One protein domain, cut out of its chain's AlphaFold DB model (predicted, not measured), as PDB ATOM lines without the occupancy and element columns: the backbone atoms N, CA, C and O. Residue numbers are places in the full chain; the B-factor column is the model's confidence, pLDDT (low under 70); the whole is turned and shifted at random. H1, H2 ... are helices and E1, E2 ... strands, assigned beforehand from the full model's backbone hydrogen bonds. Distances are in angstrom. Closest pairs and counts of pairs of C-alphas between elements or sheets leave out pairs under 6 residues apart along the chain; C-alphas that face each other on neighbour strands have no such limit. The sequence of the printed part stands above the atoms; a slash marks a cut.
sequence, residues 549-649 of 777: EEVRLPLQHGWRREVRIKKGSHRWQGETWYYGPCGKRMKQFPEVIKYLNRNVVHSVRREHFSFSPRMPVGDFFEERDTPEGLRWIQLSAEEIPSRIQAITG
ATOM      1  N   GLU A 549      33.794  32.163  30.705       95.44
ATOM      2  CA  GLU A 549      33.724  32.691  32.076       95.44
ATOM      3  C   GLU A 549      33.402  34.185  32.116       95.44
ATOM      4  O   GLU A 549      32.488  34.582  32.836       95.44
ATOM      5  N   GLU A 550      34.044  35.002  31.273       95.38
ATOM      6  CA  GLU A 550      33.692  36.420  31.122       95.38
ATOM      7  C   GLU A 550      32.201  36.587  30.792       95.38
ATOM      8  O   GLU A 550      31.553  37.499  31.297       95.38
ATOM      9  N   VAL A 551      31.628  35.682  29.992       97.19
ATOM     10  CA  VAL A 551      30.207  35.705  29.603       97.19
ATOM     11  C   VAL A 551      29.277  35.091  30.664       97.19
ATOM     12  O   VAL A 551      28.064  35.284  30.586       97.19
ATOM     13  N   ARG A 552      29.803  34.408  31.693       97.19
ATOM     14  CA  ARG A 552      29.035  34.002  32.889       97.19
ATOM     15  C   ARG A 552      28.898  35.139  33.904       97.19
ATOM     16  O   ARG A 552      27.875  35.191  34.584       97.19
ATOM     17  N   LEU A 553      29.854  36.074  33.967       96.50
ATOM     18  CA  LEU A 553      29.836  37.183  34.932       96.50
ATOM     19  C   LEU A 553      28.516  37.990  34.940       96.50
ATOM     20  O   LEU A 553      28.028  38.293  36.030       96.50
ATOM     21  N   PRO A 554      27.859  38.310  33.803       96.38
ATOM     22  CA  PRO A 554      26.587  39.031  33.837       96.38
ATOM     23  C   PRO A 554      25.449  38.224  34.453       96.38
ATOM     24  O   PRO A 554      24.588  38.799  35.113       96.38
ATOM     25  N   LEU A 555      25.459  36.901  34.274       96.44
ATOM     26  CA  LEU A 555      24.402  36.017  34.763       96.44
ATOM     27  C   LEU A 555      24.438  35.916  36.294       96.44
ATOM     28  O   LEU A 555      23.392  35.910  36.933       96.44
ATOM     29  N   GLN A 556      25.637  35.947  36.879       95.81
ATOM     30  CA  GLN A 556      25.838  36.066  38.329       95.81
ATOM     31  C   GLN A 556      25.309  37.406  38.879       95.81
ATOM     32  O   GLN A 556      24.830  37.469  40.004       95.81
ATOM     33  N   HIS A 557      25.332  38.467  38.067       95.12
ATOM     34  CA  HIS A 557      24.866  39.813  38.423       95.12
ATOM     35  C   HIS A 557      23.423  40.104  37.963       95.12
ATOM     36  O   HIS A 557      23.087  41.240  37.620       95.12
ATOM     37  N   GLY A 558      22.565  39.080  37.923       94.88
ATOM     38  CA  GLY A 558      21.127  39.225  37.665       94.88
ATOM     39  C   GLY A 558      20.737  39.521  36.212       94.88
ATOM     40  O   GLY A 558      19.581  39.849  35.947       94.88
ATOM     41  N   TRP A 559      21.659  39.415  35.251       97.19
ATOM     42  CA  TRP A 559      21.297  39.418  33.832       97.19
ATOM     43  C   TRP A 559      20.840  38.021  33.411       97.19
ATOM     44  O   TRP A 559      21.289  37.015  33.949       97.19
ATOM     45  N   ARG A 560      20.010  37.931  32.370       97.56
ATOM     46  CA  ARG A 560      19.758  36.655  31.680       97.56
ATOM     47  C   ARG A 560      20.298  36.694  30.261       97.56
ATOM     48  O   ARG A 560      20.341  37.752  29.633       97.56
ATOM     49  N   ARG A 561      20.687  35.530  29.744       98.00
ATOM     50  CA  ARG A 561      21.155  35.332  28.370       98.00
ATOM     51  C   ARG A 561      20.390  34.166  27.768       98.00
ATOM     52  O   ARG A 561      20.456  33.071  28.306       98.00
ATOM     53  N   GLU A 562      19.710  34.411  26.654       98.00
ATOM     54  CA  GLU A 562      18.980  33.394  25.895       98.00
ATOM     55  C   GLU A 562      19.549  33.297  24.477       98.00
ATOM     56  O   GLU A 562      19.826  34.312  23.836       98.00
ATOM     57  N   VAL A 563      19.679  32.084  23.946       98.19
ATOM     58  CA  VAL A 563      20.087  31.834  22.562       98.19
ATOM     59  C   VAL A 563      18.973  31.085  21.841       98.19
ATOM     60  O   VAL A 563      18.736  29.907  22.089       98.19
ATOM     61  N   ARG A 564      18.280  31.769  20.929       97.62
ATOM     62  CA  ARG A 564      17.132  31.229  20.189       97.62
ATOM     63  C   ARG A 564      17.590  30.745  18.817       97.62
ATOM     64  O   ARG A 564      18.087  31.539  18.018       97.62
ATOM     65  N   ILE A 565      17.478  29.441  18.559       97.06
ATOM     66  CA  ILE A 565      18.050  28.774  17.385       97.06
ATOM     67  C   ILE A 565      16.982  28.075  16.532       97.06
ATOM     68  O   ILE A 565      16.419  27.052  16.925       97.06
ATOM     69  N   LYS A 566      16.779  28.579  15.310       95.62
ATOM     70  CA  LYS A 566      15.752  28.136  14.355       95.62
ATOM     71  C   LYS A 566      16.285  27.442  13.101       95.62
ATOM     72  O   LYS A 566      17.423  27.669  12.668       95.62
ATOM     73  N   LYS A 567      15.424  26.638  12.470       93.31
ATOM     74  CA  LYS A 567      15.678  25.956  11.189       93.31
ATOM     75  C   LYS A 567      15.377  26.879  10.002       93.31
ATOM     76  O   LYS A 567      14.337  26.785   9.364       93.31
ATOM     77  N   GLY A 568      16.299  27.791   9.693       88.12
ATOM     78  CA  GLY A 568      16.194  28.611   8.483       88.12
ATOM     79  C   GLY A 568      16.294  27.770   7.201       88.12
ATOM     80  O   GLY A 568      17.064  26.811   7.149       88.12
ATOM     81  N   SER A 569      15.569  28.174   6.151       86.81
ATOM     82  CA  SER A 569      15.409  27.449   4.872       86.81
ATOM     83  C   SER A 569      16.704  26.934   4.230       86.81
ATOM     84  O   SER A 569      16.712  25.864   3.629       86.81
ATOM     85  N   HIS A 570      17.802  27.686   4.353       81.81
ATOM     86  CA  HIS A 570      19.101  27.352   3.747       81.81
ATOM     87  C   HIS A 570      20.216  27.095   4.771       81.81
ATOM     88  O   HIS A 570      21.321  26.714   4.392       81.81
ATOM     89  N   ARG A 571      19.962  27.352   6.062       89.62
ATOM     90  CA  ARG A 571      20.891  27.105   7.176       89.62
ATOM     91  C   ARG A 571      20.205  27.314   8.522       89.62
ATOM     92  O   ARG A 571      19.372  28.209   8.661       89.62
ATOM     93  N   TRP A 572      20.666  26.591   9.538       94.00
ATOM     94  CA  TRP A 572      20.369  26.900  10.935       94.00
ATOM     95  C   TRP A 572      20.828  28.322  11.296       94.00
ATOM     96  O   TRP A 572      21.902  28.773  10.876       94.00
ATOM     97  N   GLN A 573      20.010  29.030  12.074       94.31
ATOM     98  CA  GLN A 573      20.245  30.411  12.501       94.31
ATOM     99  C   GLN A 573      20.073  30.506  14.014       94.31
ATOM    100  O   GLN A 573      19.041  30.085  14.524       94.31
ATOM    101  N   GLY A 574      21.050  31.080  14.713       96.19
ATOM    102  CA  GLY A 574      20.929  31.439  16.126       96.19
ATOM    103  C   GLY A 574      20.923  32.954  16.309       96.19
ATOM    104  O   GLY A 574      21.667  33.654  15.624       96.19
ATOM    105  N   GLU A 575      20.126  33.449  17.250       96.69
ATOM    106  CA  GLU A 575      20.149  34.832  17.735       96.69
ATOM    107  C   GLU A 575      20.402  34.818  19.253       96.69
ATOM    108  O   GLU A 575      19.814  34.005  19.960       96.69
ATOM    109  N   THR A 576      21.278  35.693  19.759       98.19
ATOM    110  CA  THR A 576      21.508  35.850  21.210       98.19
ATOM    111  C   THR A 576      20.749  37.068  21.717       98.19
ATOM    112  O   THR A 576      20.894  38.155  21.161       98.19
ATOM    113  N   TRP A 577      19.962  36.899  22.773       97.88
ATOM    114  CA  TRP A 577      19.293  37.967  23.508       97.88
ATOM    115  C   TRP A 577      19.901  38.051  24.913       97.88
ATOM    116  O   TRP A 577      20.199  37.029  25.528       97.88
ATOM    117  N   TYR A 578      20.044  39.262  25.439       98.12
ATOM    118  CA  TYR A 578      20.281  39.502  26.863       98.12
ATOM    119  C   TYR A 578      19.070  40.192  27.474       98.12
ATOM    120  O   TYR A 578      18.360  40.932  26.794       98.12
ATOM    121  N   TYR A 579      18.881  40.004  28.771       97.69
ATOM    122  CA  TYR A 579      17.949  40.755  29.596       97.69
ATOM    123  C   TYR A 579      18.766  41.396  30.714       97.69
ATOM    124  O   TYR A 579      19.502  40.693  31.409       97.69
ATOM    125  N   GLY A 580      18.684  42.718  30.854       96.12
ATOM    126  CA  GLY A 580      19.257  43.417  32.005       96.12
ATOM    127  C   GLY A 580      18.455  43.136  33.283       96.12
ATOM    128  O   GLY A 580      17.302  42.710  33.173       96.12
ATOM    129  N   PRO A 581      19.000  43.424  34.481       93.88
ATOM    130  CA  PRO A 581      18.324  43.161  35.755       93.88
ATOM    131  C   PRO A 581      16.929  43.794  35.897       93.88
ATOM    132  O   PRO A 581      16.076  43.245  36.582       93.88
ATOM    133  N   CYS A 582      16.634  44.895  35.192       91.69
ATOM    134  CA  CYS A 582      15.283  45.478  35.122       91.69
ATOM    135  C   CYS A 582      14.354  44.803  34.084       91.69
ATOM    136  O   CYS A 582      13.436  45.432  33.560       91.69
ATOM    137  N   GLY A 583      14.636  43.557  33.688       92.81
ATOM    138  CA  GLY A 583      13.890  42.793  32.679       92.81
ATOM    139  C   GLY A 583      14.059  43.274  31.229       92.81
ATOM    140  O   GLY A 583      13.598  42.613  30.296       92.81
ATOM    141  N   LYS A 584      14.728  44.411  30.991       96.12
ATOM    142  CA  LYS A 584      14.861  44.990  29.650       96.12
ATOM    143  C   LYS A 584      15.676  44.089  28.719       96.12
ATOM    144  O   LYS A 584      16.864  43.867  28.943       96.12
ATOM    145  N   ARG A 585      15.052  43.651  27.622       97.12
ATOM    146  CA  ARG A 585      15.693  42.880  26.548       97.12
ATOM    147  C   ARG A 585      16.592  43.753  25.659       97.12
ATOM    148  O   ARG A 585      16.141  44.776  25.143       97.12
ATOM    149  N   MET A 586      17.801  43.266  25.383       97.50
ATOM    150  CA  MET A 586      18.737  43.750  24.364       97.50
ATOM    151  C   MET A 586      19.092  42.614  23.386       97.50
ATOM    152  O   MET A 586      19.384  41.492  23.794       97.50
ATOM    153  N   LYS A 587      19.090  42.911  22.087       97.06
ATOM    154  CA  LYS A 587      19.441  42.016  20.969       97.06
ATOM    155  C   LYS A 587      20.776  42.374  20.311       97.06
ATOM    156  O   LYS A 587      21.321  41.555  19.580       97.06
ATOM    157  N   GLN A 588      21.290  43.586  20.530       96.94
ATOM    158  CA  GLN A 588      22.491  44.090  19.859       96.94
ATOM    159  C   GLN A 588      23.508  44.671  20.849       96.94
ATOM    160  O   GLN A 588      23.149  45.334  21.821       96.94
ATOM    161  N   PHE A 589      24.802  44.502  20.561       96.25
ATOM    162  CA  PHE A 589      25.886  45.001  21.420       96.25
ATOM    163  C   PHE A 589      25.793  46.516  21.728       96.25
ATOM    164  O   PHE A 589      25.903  46.875  22.902       96.25
ATOM    165  N   PRO A 590      25.479  47.419  20.769       96.62
ATOM    166  CA  PRO A 590      25.287  48.841  21.070       96.62
ATOM    167  C   PRO A 590      24.114  49.144  22.013       96.62
ATOM    168  O   PRO A 590      24.110  50.197  22.645       96.62
ATOM    169  N   GLU A 591      23.120  48.260  22.131       97.00
ATOM    170  CA  GLU A 591      22.021  48.425  23.091       97.00
ATOM    171  C   GLU A 591      22.487  48.126  24.518       97.00
ATOM    172  O   GLU A 591      22.074  48.822  25.440       97.00
ATOM    173  N   VAL A 592      23.393  47.156  24.691       95.94
ATOM    174  CA  VAL A 592      24.041  46.882  25.983       95.94
ATOM    175  C   VAL A 592      24.976  48.025  26.371       95.94
ATOM    176  O   VAL A 592      24.905  48.484  27.503       95.94
ATOM    177  N   ILE A 593      25.764  48.583  25.443       95.06
ATOM    178  CA  ILE A 593      26.558  49.795  25.737       95.06
ATOM    179  C   ILE A 593      25.641  50.959  26.148       95.06
ATOM    180  O   ILE A 593      25.869  51.605  27.166       95.06
ATOM    181  N   LYS A 594      24.536  51.186  25.423       95.94
ATOM    182  CA  LYS A 594      23.518  52.187  25.800       95.94
ATOM    183  C   LYS A 594      22.808  51.868  27.123       95.94
ATOM    184  O   LYS A 594      22.250  52.785  27.714       95.94
ATOM    185  N   TYR A 595      22.796  50.616  27.578       95.56
ATOM    186  CA  TYR A 595      22.277  50.225  28.888       95.56
ATOM    187  C   TYR A 595      23.293  50.538  29.993       95.56
ATOM    188  O   TYR A 595      22.953  51.249  30.935       95.56
ATOM    189  N   LEU A 596      24.538  50.071  29.858       94.38
ATOM    190  CA  LEU A 596      25.609  50.280  30.840       94.38
ATOM    191  C   LEU A 596      25.960  51.767  31.014       94.38
ATOM    192  O   LEU A 596      26.253  52.199  32.118       94.38
ATOM    193  N   ASN A 597      25.842  52.576  29.958       93.31
ATOM    194  CA  ASN A 597      26.053  54.026  30.035       93.31
ATOM    195  C   ASN A 597      24.862  54.801  30.648       93.31
ATOM    196  O   ASN A 597      24.951  56.017  30.795       93.31
ATOM    197  N   ARG A 598      23.725  54.146  30.930       93.62
ATOM    198  CA  ARG A 598      22.497  54.778  31.470       93.62
ATOM    199  C   ARG A 598      22.092  54.277  32.853       93.62
ATOM    200  O   ARG A 598      21.302  54.938  33.514       93.62
ATOM    201  N   ASN A 599      22.576  53.109  33.258       88.88
ATOM    202  CA  ASN A 599      22.294  52.498  34.552       88.88
ATOM    203  C   ASN A 599      23.616  52.396  35.314       88.88
ATOM    204  O   ASN A 599      24.627  52.033  34.717       88.88
ATOM    205  N   VAL A 600      23.611  52.665  36.620       80.94
ATOM    206  CA  VAL A 600      24.814  52.650  37.473       80.94
ATOM    207  C   VAL A 600      25.207  51.200  37.807       80.94
ATOM    208  O   VAL A 600      25.071  50.729  38.930       80.94
ATOM    209  N   VAL A 601      25.625  50.447  36.786       74.12
ATOM    210  CA  VAL A 601      25.943  49.012  36.862       74.12
ATOM    211  C   VAL A 601      27.438  48.826  36.626       74.12
ATOM    212  O   VAL A 601      27.890  48.612  35.502       74.12
ATOM    213  N   HIS A 602      28.221  48.941  37.697       77.50
ATOM    214  CA  HIS A 602      29.686  48.884  37.630       77.50
ATOM    215  C   HIS A 602      30.261  47.461  37.663       77.50
ATOM    216  O   HIS A 602      31.377  47.251  37.193       77.50
ATOM    217  N   SER A 603      29.494  46.476  38.142       87.25
ATOM    218  CA  SER A 603      29.916  45.071  38.235       87.25
ATOM    219  C   SER A 603      30.165  44.398  36.881       87.25
ATOM    220  O   SER A 603      30.957  43.464  36.800       87.25
ATOM    221  N   VAL A 604      29.513  44.855  35.802       93.56
ATOM    222  CA  VAL A 604      29.600  44.213  34.482       93.56
ATOM    223  C   VAL A 604      29.970  45.198  33.375       93.56
ATOM    224  O   VAL A 604      29.178  46.006  32.899       93.56
ATOM    225  N   ARG A 605      31.217  45.098  32.915       92.88
ATOM    226  CA  ARG A 605      31.757  45.892  31.798       92.88
ATOM    227  C   ARG A 605      31.363  45.311  30.435       92.88
ATOM    228  O   ARG A 605      30.949  44.161  30.333       92.88
ATOM    229  N   ARG A 606      31.588  46.086  29.367       93.81
ATOM    230  CA  ARG A 606      31.281  45.725  27.965       93.81
ATOM    231  C   ARG A 606      31.845  44.381  27.478       93.81
ATOM    232  O   ARG A 606      31.278  43.805  26.557       93.81
ATOM    233  N   GLU A 607      32.974  43.920  28.018       93.31
ATOM    234  CA  GLU A 607      33.684  42.735  27.507       93.31
ATOM    235  C   GLU A 607      32.962  41.418  27.821       93.31
ATOM    236  O   GLU A 607      32.991  40.495  27.015       93.31
ATOM    237  N   HIS A 608      32.181  41.394  28.899       95.44
ATOM    238  CA  HIS A 608      31.390  40.254  29.364       95.44
ATOM    239  C   HIS A 608      30.185  39.901  28.461       95.44
ATOM    240  O   HIS A 608      29.456  38.948  28.722       95.44
ATOM    241  N   PHE A 609      29.936  40.659  27.385       96.31
ATOM    242  CA  PHE A 609      28.718  40.553  26.572       96.31
ATOM    243  C   PHE A 609      28.971  39.989  25.170       96.31
ATOM    244  O   PHE A 609      29.066  40.714  24.176       96.31
ATOM    245  N   SER A 610      28.997  38.659  25.061       96.62
ATOM    246  CA  SER A 610      29.090  37.968  23.769       96.62
ATOM    247  C   SER A 610      27.717  37.727  23.138       96.62
ATOM    248  O   SER A 610      26.931  36.906  23.615       96.62
ATOM    249  N   PHE A 611      27.447  38.383  22.007       96.88
ATOM    250  CA  PHE A 611      26.285  38.113  21.142       96.88
ATOM    251  C   PHE A 611      26.514  36.943  20.167       96.88
ATOM    252  O   PHE A 611      25.750  36.754  19.223       96.88
ATOM    253  N   SER A 612      27.572  36.149  20.369       95.88
ATOM    254  CA  SER A 612      27.820  34.937  19.587       95.88
ATOM    255  C   SER A 612      26.849  33.822  20.004       95.88
ATOM    256  O   SER A 612      26.964  33.320  21.126       95.88
ATOM    257  N   PRO A 613      25.974  33.320  19.110       96.44
ATOM    258  CA  PRO A 613      25.118  32.168  19.412       96.44
ATOM    259  C   PRO A 613      25.918  30.858  19.559       96.44
ATOM    260  O   PRO A 613      25.360  29.819  19.880       96.44
ATOM    261  N   ARG A 614      27.237  30.905  19.304       95.69
ATOM    262  CA  ARG A 614      28.193  29.805  19.492       95.69
ATOM    263  C   ARG A 614      28.851  29.790  20.878       95.69
ATOM    264  O   ARG A 614      29.723  28.961  21.100       95.69
ATOM    265  N   MET A 615      28.522  30.741  21.755       96.31
ATOM    266  CA  MET A 615      29.051  30.809  23.119       96.31
ATOM    267  C   MET A 615      28.135  29.999  24.056       96.31
ATOM    268  O   MET A 615      26.990  30.428  24.231       96.31
ATOM    269  N   PRO A 616      28.583  28.857  24.620       95.94
ATOM    270  CA  PRO A 616      27.752  27.925  25.392       95.94
ATOM    271  C   PRO A 616      27.555  28.408  26.839       95.94
ATOM    272  O   PRO A 616      28.108  27.854  27.786       95.94
ATOM    273  N   VAL A 617      26.814  29.504  26.998       96.56
ATOM    274  CA  VAL A 617      26.543  30.160  28.287       96.56
ATOM    275  C   VAL A 617      25.103  30.673  28.311       96.56
ATOM    276  O   VAL A 617      24.658  31.270  27.329       96.56
ATOM    277  N   GLY A 618      24.402  30.500  29.431       96.69
ATOM    278  CA  GLY A 618      22.986  30.852  29.559       96.69
ATOM    279  C   GLY A 618      22.053  29.871  28.849       96.69
ATOM    280  O   GLY A 618      22.472  28.799  28.416       96.69
ATOM    281  N   ASP A 619      20.787  30.257  28.737       97.75
ATOM    282  CA  ASP A 619      19.713  29.403  28.241       97.75
ATOM    283  C   ASP A 619      19.774  29.266  26.714       97.75
ATOM    284  O   ASP A 619      19.996  30.242  25.992       97.75
ATOM    285  N   PHE A 620      19.524  28.069  26.191       98.31
ATOM    286  CA  PHE A 620      19.424  27.809  24.754       98.31
ATOM    287  C   PHE A 620      18.046  27.246  24.424       98.31
ATOM    288  O   PHE A 620      17.533  26.407  25.155       98.31
ATOM    289  N   PHE A 621      17.476  27.663  23.295       97.94
ATOM    290  CA  PHE A 621      16.173  27.203  22.824       97.94
ATOM    291  C   PHE A 621      16.229  26.798  21.350       97.94
ATOM    292  O   PHE A 621      16.788  27.520  20.517       97.94
ATOM    293  N   GLU A 622      15.604  25.676  21.006       96.94
ATOM    294  CA  GLU A 622      15.315  25.278  19.630       96.94
ATOM    295  C   GLU A 622      13.846  25.531  19.287       96.94
ATOM    296  O   GLU A 622      12.946  25.154  20.031       96.94
ATOM    297  N   GLU A 623      13.610  26.137  18.124       97.00
ATOM    298  CA  GLU A 623      12.304  26.118  17.463       97.00
ATOM    299  C   GLU A 623      12.086  24.708  16.896       97.00
ATOM    300  O   GLU A 623      12.713  24.336  15.896       97.00
ATOM    301  N   ARG A 624      11.264  23.905  17.583       95.00
ATOM    302  CA  ARG A 624      10.949  22.514  17.227       95.00
ATOM    303  C   ARG A 624       9.449  22.392  16.963       95.00
ATOM    304  O   ARG A 624       8.636  22.990  17.668       95.00
ATOM    305  N   ASP A 625       9.105  21.631  15.934       95.06
ATOM    306  CA  ASP A 625       7.719  21.308  15.605       95.06
ATOM    307  C   ASP A 625       7.197  20.201  16.529       95.06
ATOM    308  O   ASP A 625       7.939  19.276  16.875       95.06
ATOM    309  N   THR A 626       5.949  20.326  16.970       93.50
ATOM    310  CA  THR A 626       5.285  19.443  17.945       93.50
ATOM    311  C   THR A 626       3.789  19.351  17.620       93.50
ATOM    312  O   THR A 626       3.303  20.197  16.875       93.50
ATOM    313  N   PRO A 627       3.015  18.374  18.139       92.69
ATOM    314  CA  PRO A 627       1.574  18.280  17.839       92.69
ATOM    315  C   PRO A 627       0.754  19.525  18.234       92.69
ATOM    316  O   PRO A 627      -0.326  19.740  17.699       92.69
ATOM    317  N   GLU A 628       1.281  20.365  19.128       93.31
ATOM    318  CA  GLU A 628       0.723  21.667  19.535       93.31
ATOM    319  C   GLU A 628       1.122  22.826  18.586       93.31
ATOM    320  O   GLU A 628       0.710  23.968  18.786       93.31
ATOM    321  N   GLY A 629       1.953  22.555  17.574       93.12
ATOM    322  CA  GLY A 629       2.572  23.523  16.666       93.12
ATOM    323  C   GLY A 629       4.060  23.785  16.950       93.12
ATOM    324  O   GLY A 629       4.744  23.029  17.645       93.12
ATOM    325  N   LEU A 630       4.581  24.886  16.400       94.06
ATOM    326  CA  LEU A 630       5.974  25.314  16.581       94.06
ATOM    327  C   LEU A 630       6.193  25.901  17.981       94.06
ATOM    328  O   LEU A 630       5.669  26.973  18.292       94.06
ATOM    329  N   ARG A 631       7.035  25.258  18.801       96.06
ATOM    330  CA  ARG A 631       7.374  25.740  20.152       96.06
ATOM    331  C   ARG A 631       8.879  25.889  20.379       96.06
ATOM    332  O   ARG A 631       9.701  25.207  19.769       96.06
ATOM    333  N   TRP A 632       9.240  26.804  21.279       96.81
ATOM    334  CA  TRP A 632      10.621  27.023  21.718       96.81
ATOM    335  C   TRP A 632      10.954  26.071  22.867       96.81
ATOM    336  O   TRP A 632      10.652  26.361  24.021       96.81
ATOM    337  N   ILE A 633      11.567  24.930  22.552       96.69
ATOM    338  CA  ILE A 633      11.995  23.942  23.549       96.69
ATOM    339  C   ILE A 633      13.367  24.345  24.087       96.69
ATOM    340  O   ILE A 633      14.280  24.607  23.301       96.69
ATOM    341  N   GLN A 634      13.519  24.400  25.413       97.62
ATOM    342  CA  GLN A 634      14.821  24.619  26.044       97.62
ATOM    343  C   GLN A 634      15.723  23.404  25.808       97.62
ATOM    344  O   GLN A 634      15.299  22.267  25.991       97.62
ATOM    345  N   LEU A 635      16.957  23.651  25.379       97.44
ATOM    346  CA  LEU A 635      17.938  22.611  25.093       97.44
ATOM    347  C   LEU A 635      18.727  22.242  26.345       97.44
ATOM    348  O   LEU A 635      19.169  23.114  27.096       97.44
ATOM    349  N   SER A 636      18.964  20.945  26.502       97.00
ATOM    350  CA  SER A 636      19.896  20.395  27.486       97.00
ATOM    351  C   SER A 636      21.344  20.827  27.216       97.00
ATOM    352  O   SER A 636      21.723  21.166  26.089       97.00
ATOM    353  N   ALA A 637      22.198  20.755  28.243       95.31
ATOM    354  CA  ALA A 637      23.632  21.039  28.118       95.31
ATOM    355  C   ALA A 637      24.339  20.158  27.064       95.31
ATOM    356  O   ALA A 637      25.327  20.587  26.469       95.31
ATOM    357  N   GLU A 638      23.804  18.965  26.795       96.00
ATOM    358  CA  GLU A 638      24.312  17.982  25.831       96.00
ATOM    359  C   GLU A 638      23.860  18.273  24.387       96.00
ATOM    360  O   GLU A 638      24.629  18.107  23.435       96.00
ATOM    361  N   GLU A 639      22.641  18.791  24.197       95.94
ATOM    362  CA  GLU A 639      22.163  19.253  22.889       95.94
ATOM    363  C   GLU A 639      22.886  20.531  22.427       95.94
ATOM    364  O   GLU A 639      23.085  20.724  21.222       95.94
ATOM    365  N   ILE A 640      23.300  21.407  23.354       96.94
ATOM    366  CA  ILE A 640      23.919  22.710  23.048       96.94
ATOM    367  C   ILE A 640      25.151  22.593  22.122       96.94
ATOM    368  O   ILE A 640      25.157  23.278  21.094       96.94
ATOM    369  N   PRO A 641      26.169  21.742  22.372       96.75
ATOM    370  CA  PRO A 641      27.295  21.540  21.453       96.75
ATOM    371  C   PRO A 641      26.875  21.137  20.032       96.75
ATOM    372  O   PRO A 641      27.356  21.722  19.055       96.75
ATOM    373  N   SER A 642      25.938  20.196  19.907       95.69
ATOM    374  CA  SER A 642      25.400  19.721  18.623       95.69
ATOM    375  C   SER A 642      24.649  20.835  17.885       95.69
ATOM    376  O   SER A 642      24.862  21.074  16.692       95.69
ATOM    377  N   ARG A 643      23.840  21.605  18.620       95.69
ATOM    378  CA  ARG A 643      23.114  22.779  18.126       95.69
ATOM    379  C   ARG A 643      24.059  23.889  17.661       95.69
ATOM    380  O   ARG A 643      23.860  24.468  16.590       95.69
ATOM    381  N   ILE A 644      25.120  24.148  18.426       95.69
ATOM    382  CA  ILE A 644      26.185  25.093  18.078       95.69
ATOM    383  C   ILE A 644      26.897  24.630  16.804       95.69
ATOM    384  O   ILE A 644      27.083  25.433  15.888       95.69
ATOM    385  N   GLN A 645      27.242  23.345  16.687       94.81
ATOM    386  CA  GLN A 645      27.859  22.795  15.479       94.81
ATOM    387  C   GLN A 645      26.969  23.036  14.245       94.81
ATOM    388  O   GLN A 645      27.457  23.544  13.231       94.81
ATOM    389  N   ALA A 646      25.660  22.794  14.365       93.69
ATOM    390  CA  ALA A 646      24.679  23.007  13.304       93.69
ATOM    391  C   ALA A 646      24.613  24.471  12.808       93.69
ATOM    392  O   ALA A 646      24.636  24.706  11.597       93.69
ATOM    393  N   ILE A 647      24.619  25.471  13.705       94.19
ATOM    394  CA  ILE A 647      24.681  26.895  13.301       94.19
ATOM    395  C   ILE A 647      26.062  27.335  12.796       94.19
ATOM    396  O   ILE A 647      26.135  28.283  12.003       94.19
ATOM    397  N   THR A 648      27.156  26.679  13.225       88.75
ATOM    398  CA  THR A 648      28.500  26.997  12.705       88.75
ATOM    399  C   THR A 648      28.599  26.715  11.211       88.75
ATOM    400  O   THR A 648      29.291  27.464  10.525       88.75
ATOM    401  N   GLY A 649      27.887  25.679  10.734       76.56
ATOM    402  CA  GLY A 649      27.687  25.328   9.327       76.56
ATOM    403  C   GLY A 649      28.965  25.424   8.498       76.56
ATOM    404  O   GLY A 649      29.152  26.429   7.814       76.56
TER     405      GLY A 649
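AT A GLANCE: This is residues 549 to 649 of the 777 residues of the protein "MBD domain-containing protein" of Myotis lucifugus (UniProt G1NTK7). Two strand hairpins, E1 with E2 and E3 with E4, join side by side into one strongly twisted sheet, and helix H3 packs slantwise over one face of it. The short helices H1 and H2 sit toward the end of the sheet where E1 begins and E2 ends, while the turn between E3 and E4 lies at the other end of the long axis. The printed part has 101 residues, with three named helices and four named strands in the order H1 E1 E2 H2 E3 E4 H3; the sheet is mixed, in the order E2 E1 E3 E4. The class is mixed, helices and strands. The whole is compact, with a radius of gyration of the C-alphas of 14.5 A, yet elongated in outline, spanning 45 by 26 by 23 A.

HOW THE PARTS SIT: H1, residues 553 to 556, only grazes the sheet, with its residues 554 to 555; its closest C-alpha pair with E1, residues 560 to 568, is that of Leu 555 and Arg 561, 7.2 A apart. E1 and E2, residues 571 to 579, form an antiparallel hairpin, with N 562 and O 577 2.9 A apart, within hydrogen-bond range. Residues 578 to 579 of E2 also pair, antiparallel, with residues 585 to 586. H2, residues 589 to 596, is only just on the sheet, with 5 pairs of C-alphas within 10 A, and only grazes it, with its residues 589 to 592. E3, residues 619 to 626, is the parallel neighbour of E1, with N 565 and O 621 2.8 A apart, and bends by 53 degrees at residue 623. E3 and E4, residues 629 to 634, form an antiparallel hairpin, with N 624 and O 631 3.0 A apart. H3, residues 639 to 648, is on one face of the sheet at a height of 8.6 A, an arrangement in two layers, a sheet with a helix on one face. It lies over E2 and, only just, with 3 of its C-alphas, over E1, slantwise to the strands at 53 degrees to E2 on the local plane. The closest C-alphas of E2 and H3, those of Trp 572 and Ile 647, are 4.9 A apart. H2 and H3 are apart. In H2 and H3 every O i to N i+4 pair is within hydrogen-bond range; H1 is too short for such a pair.

IN THESE COORDINATES: H1 begins at C-alpha 553 (29.836, 37.183, 34.932) and is 5.4 A long. E1 measures 24.8 A and E2 26.4 A; H2 measures 10.8 A. E3 starts at C-alpha 619 (19.713, 29.403, 28.241) and measures 20.3 A, E4 15.5 A. H3, 14.3 A long, ends at C-alpha 648 (28.500, 26.997, 12.705).

THE WHOLE: The two C-alphas farthest apart are those of His 602 and Pro 627, 46.0 A. The link from H2 to E3, residues 597 to 618, is long. The printed part has no cut, its mean pLDDT is 94.5, and no printed residue is under 70.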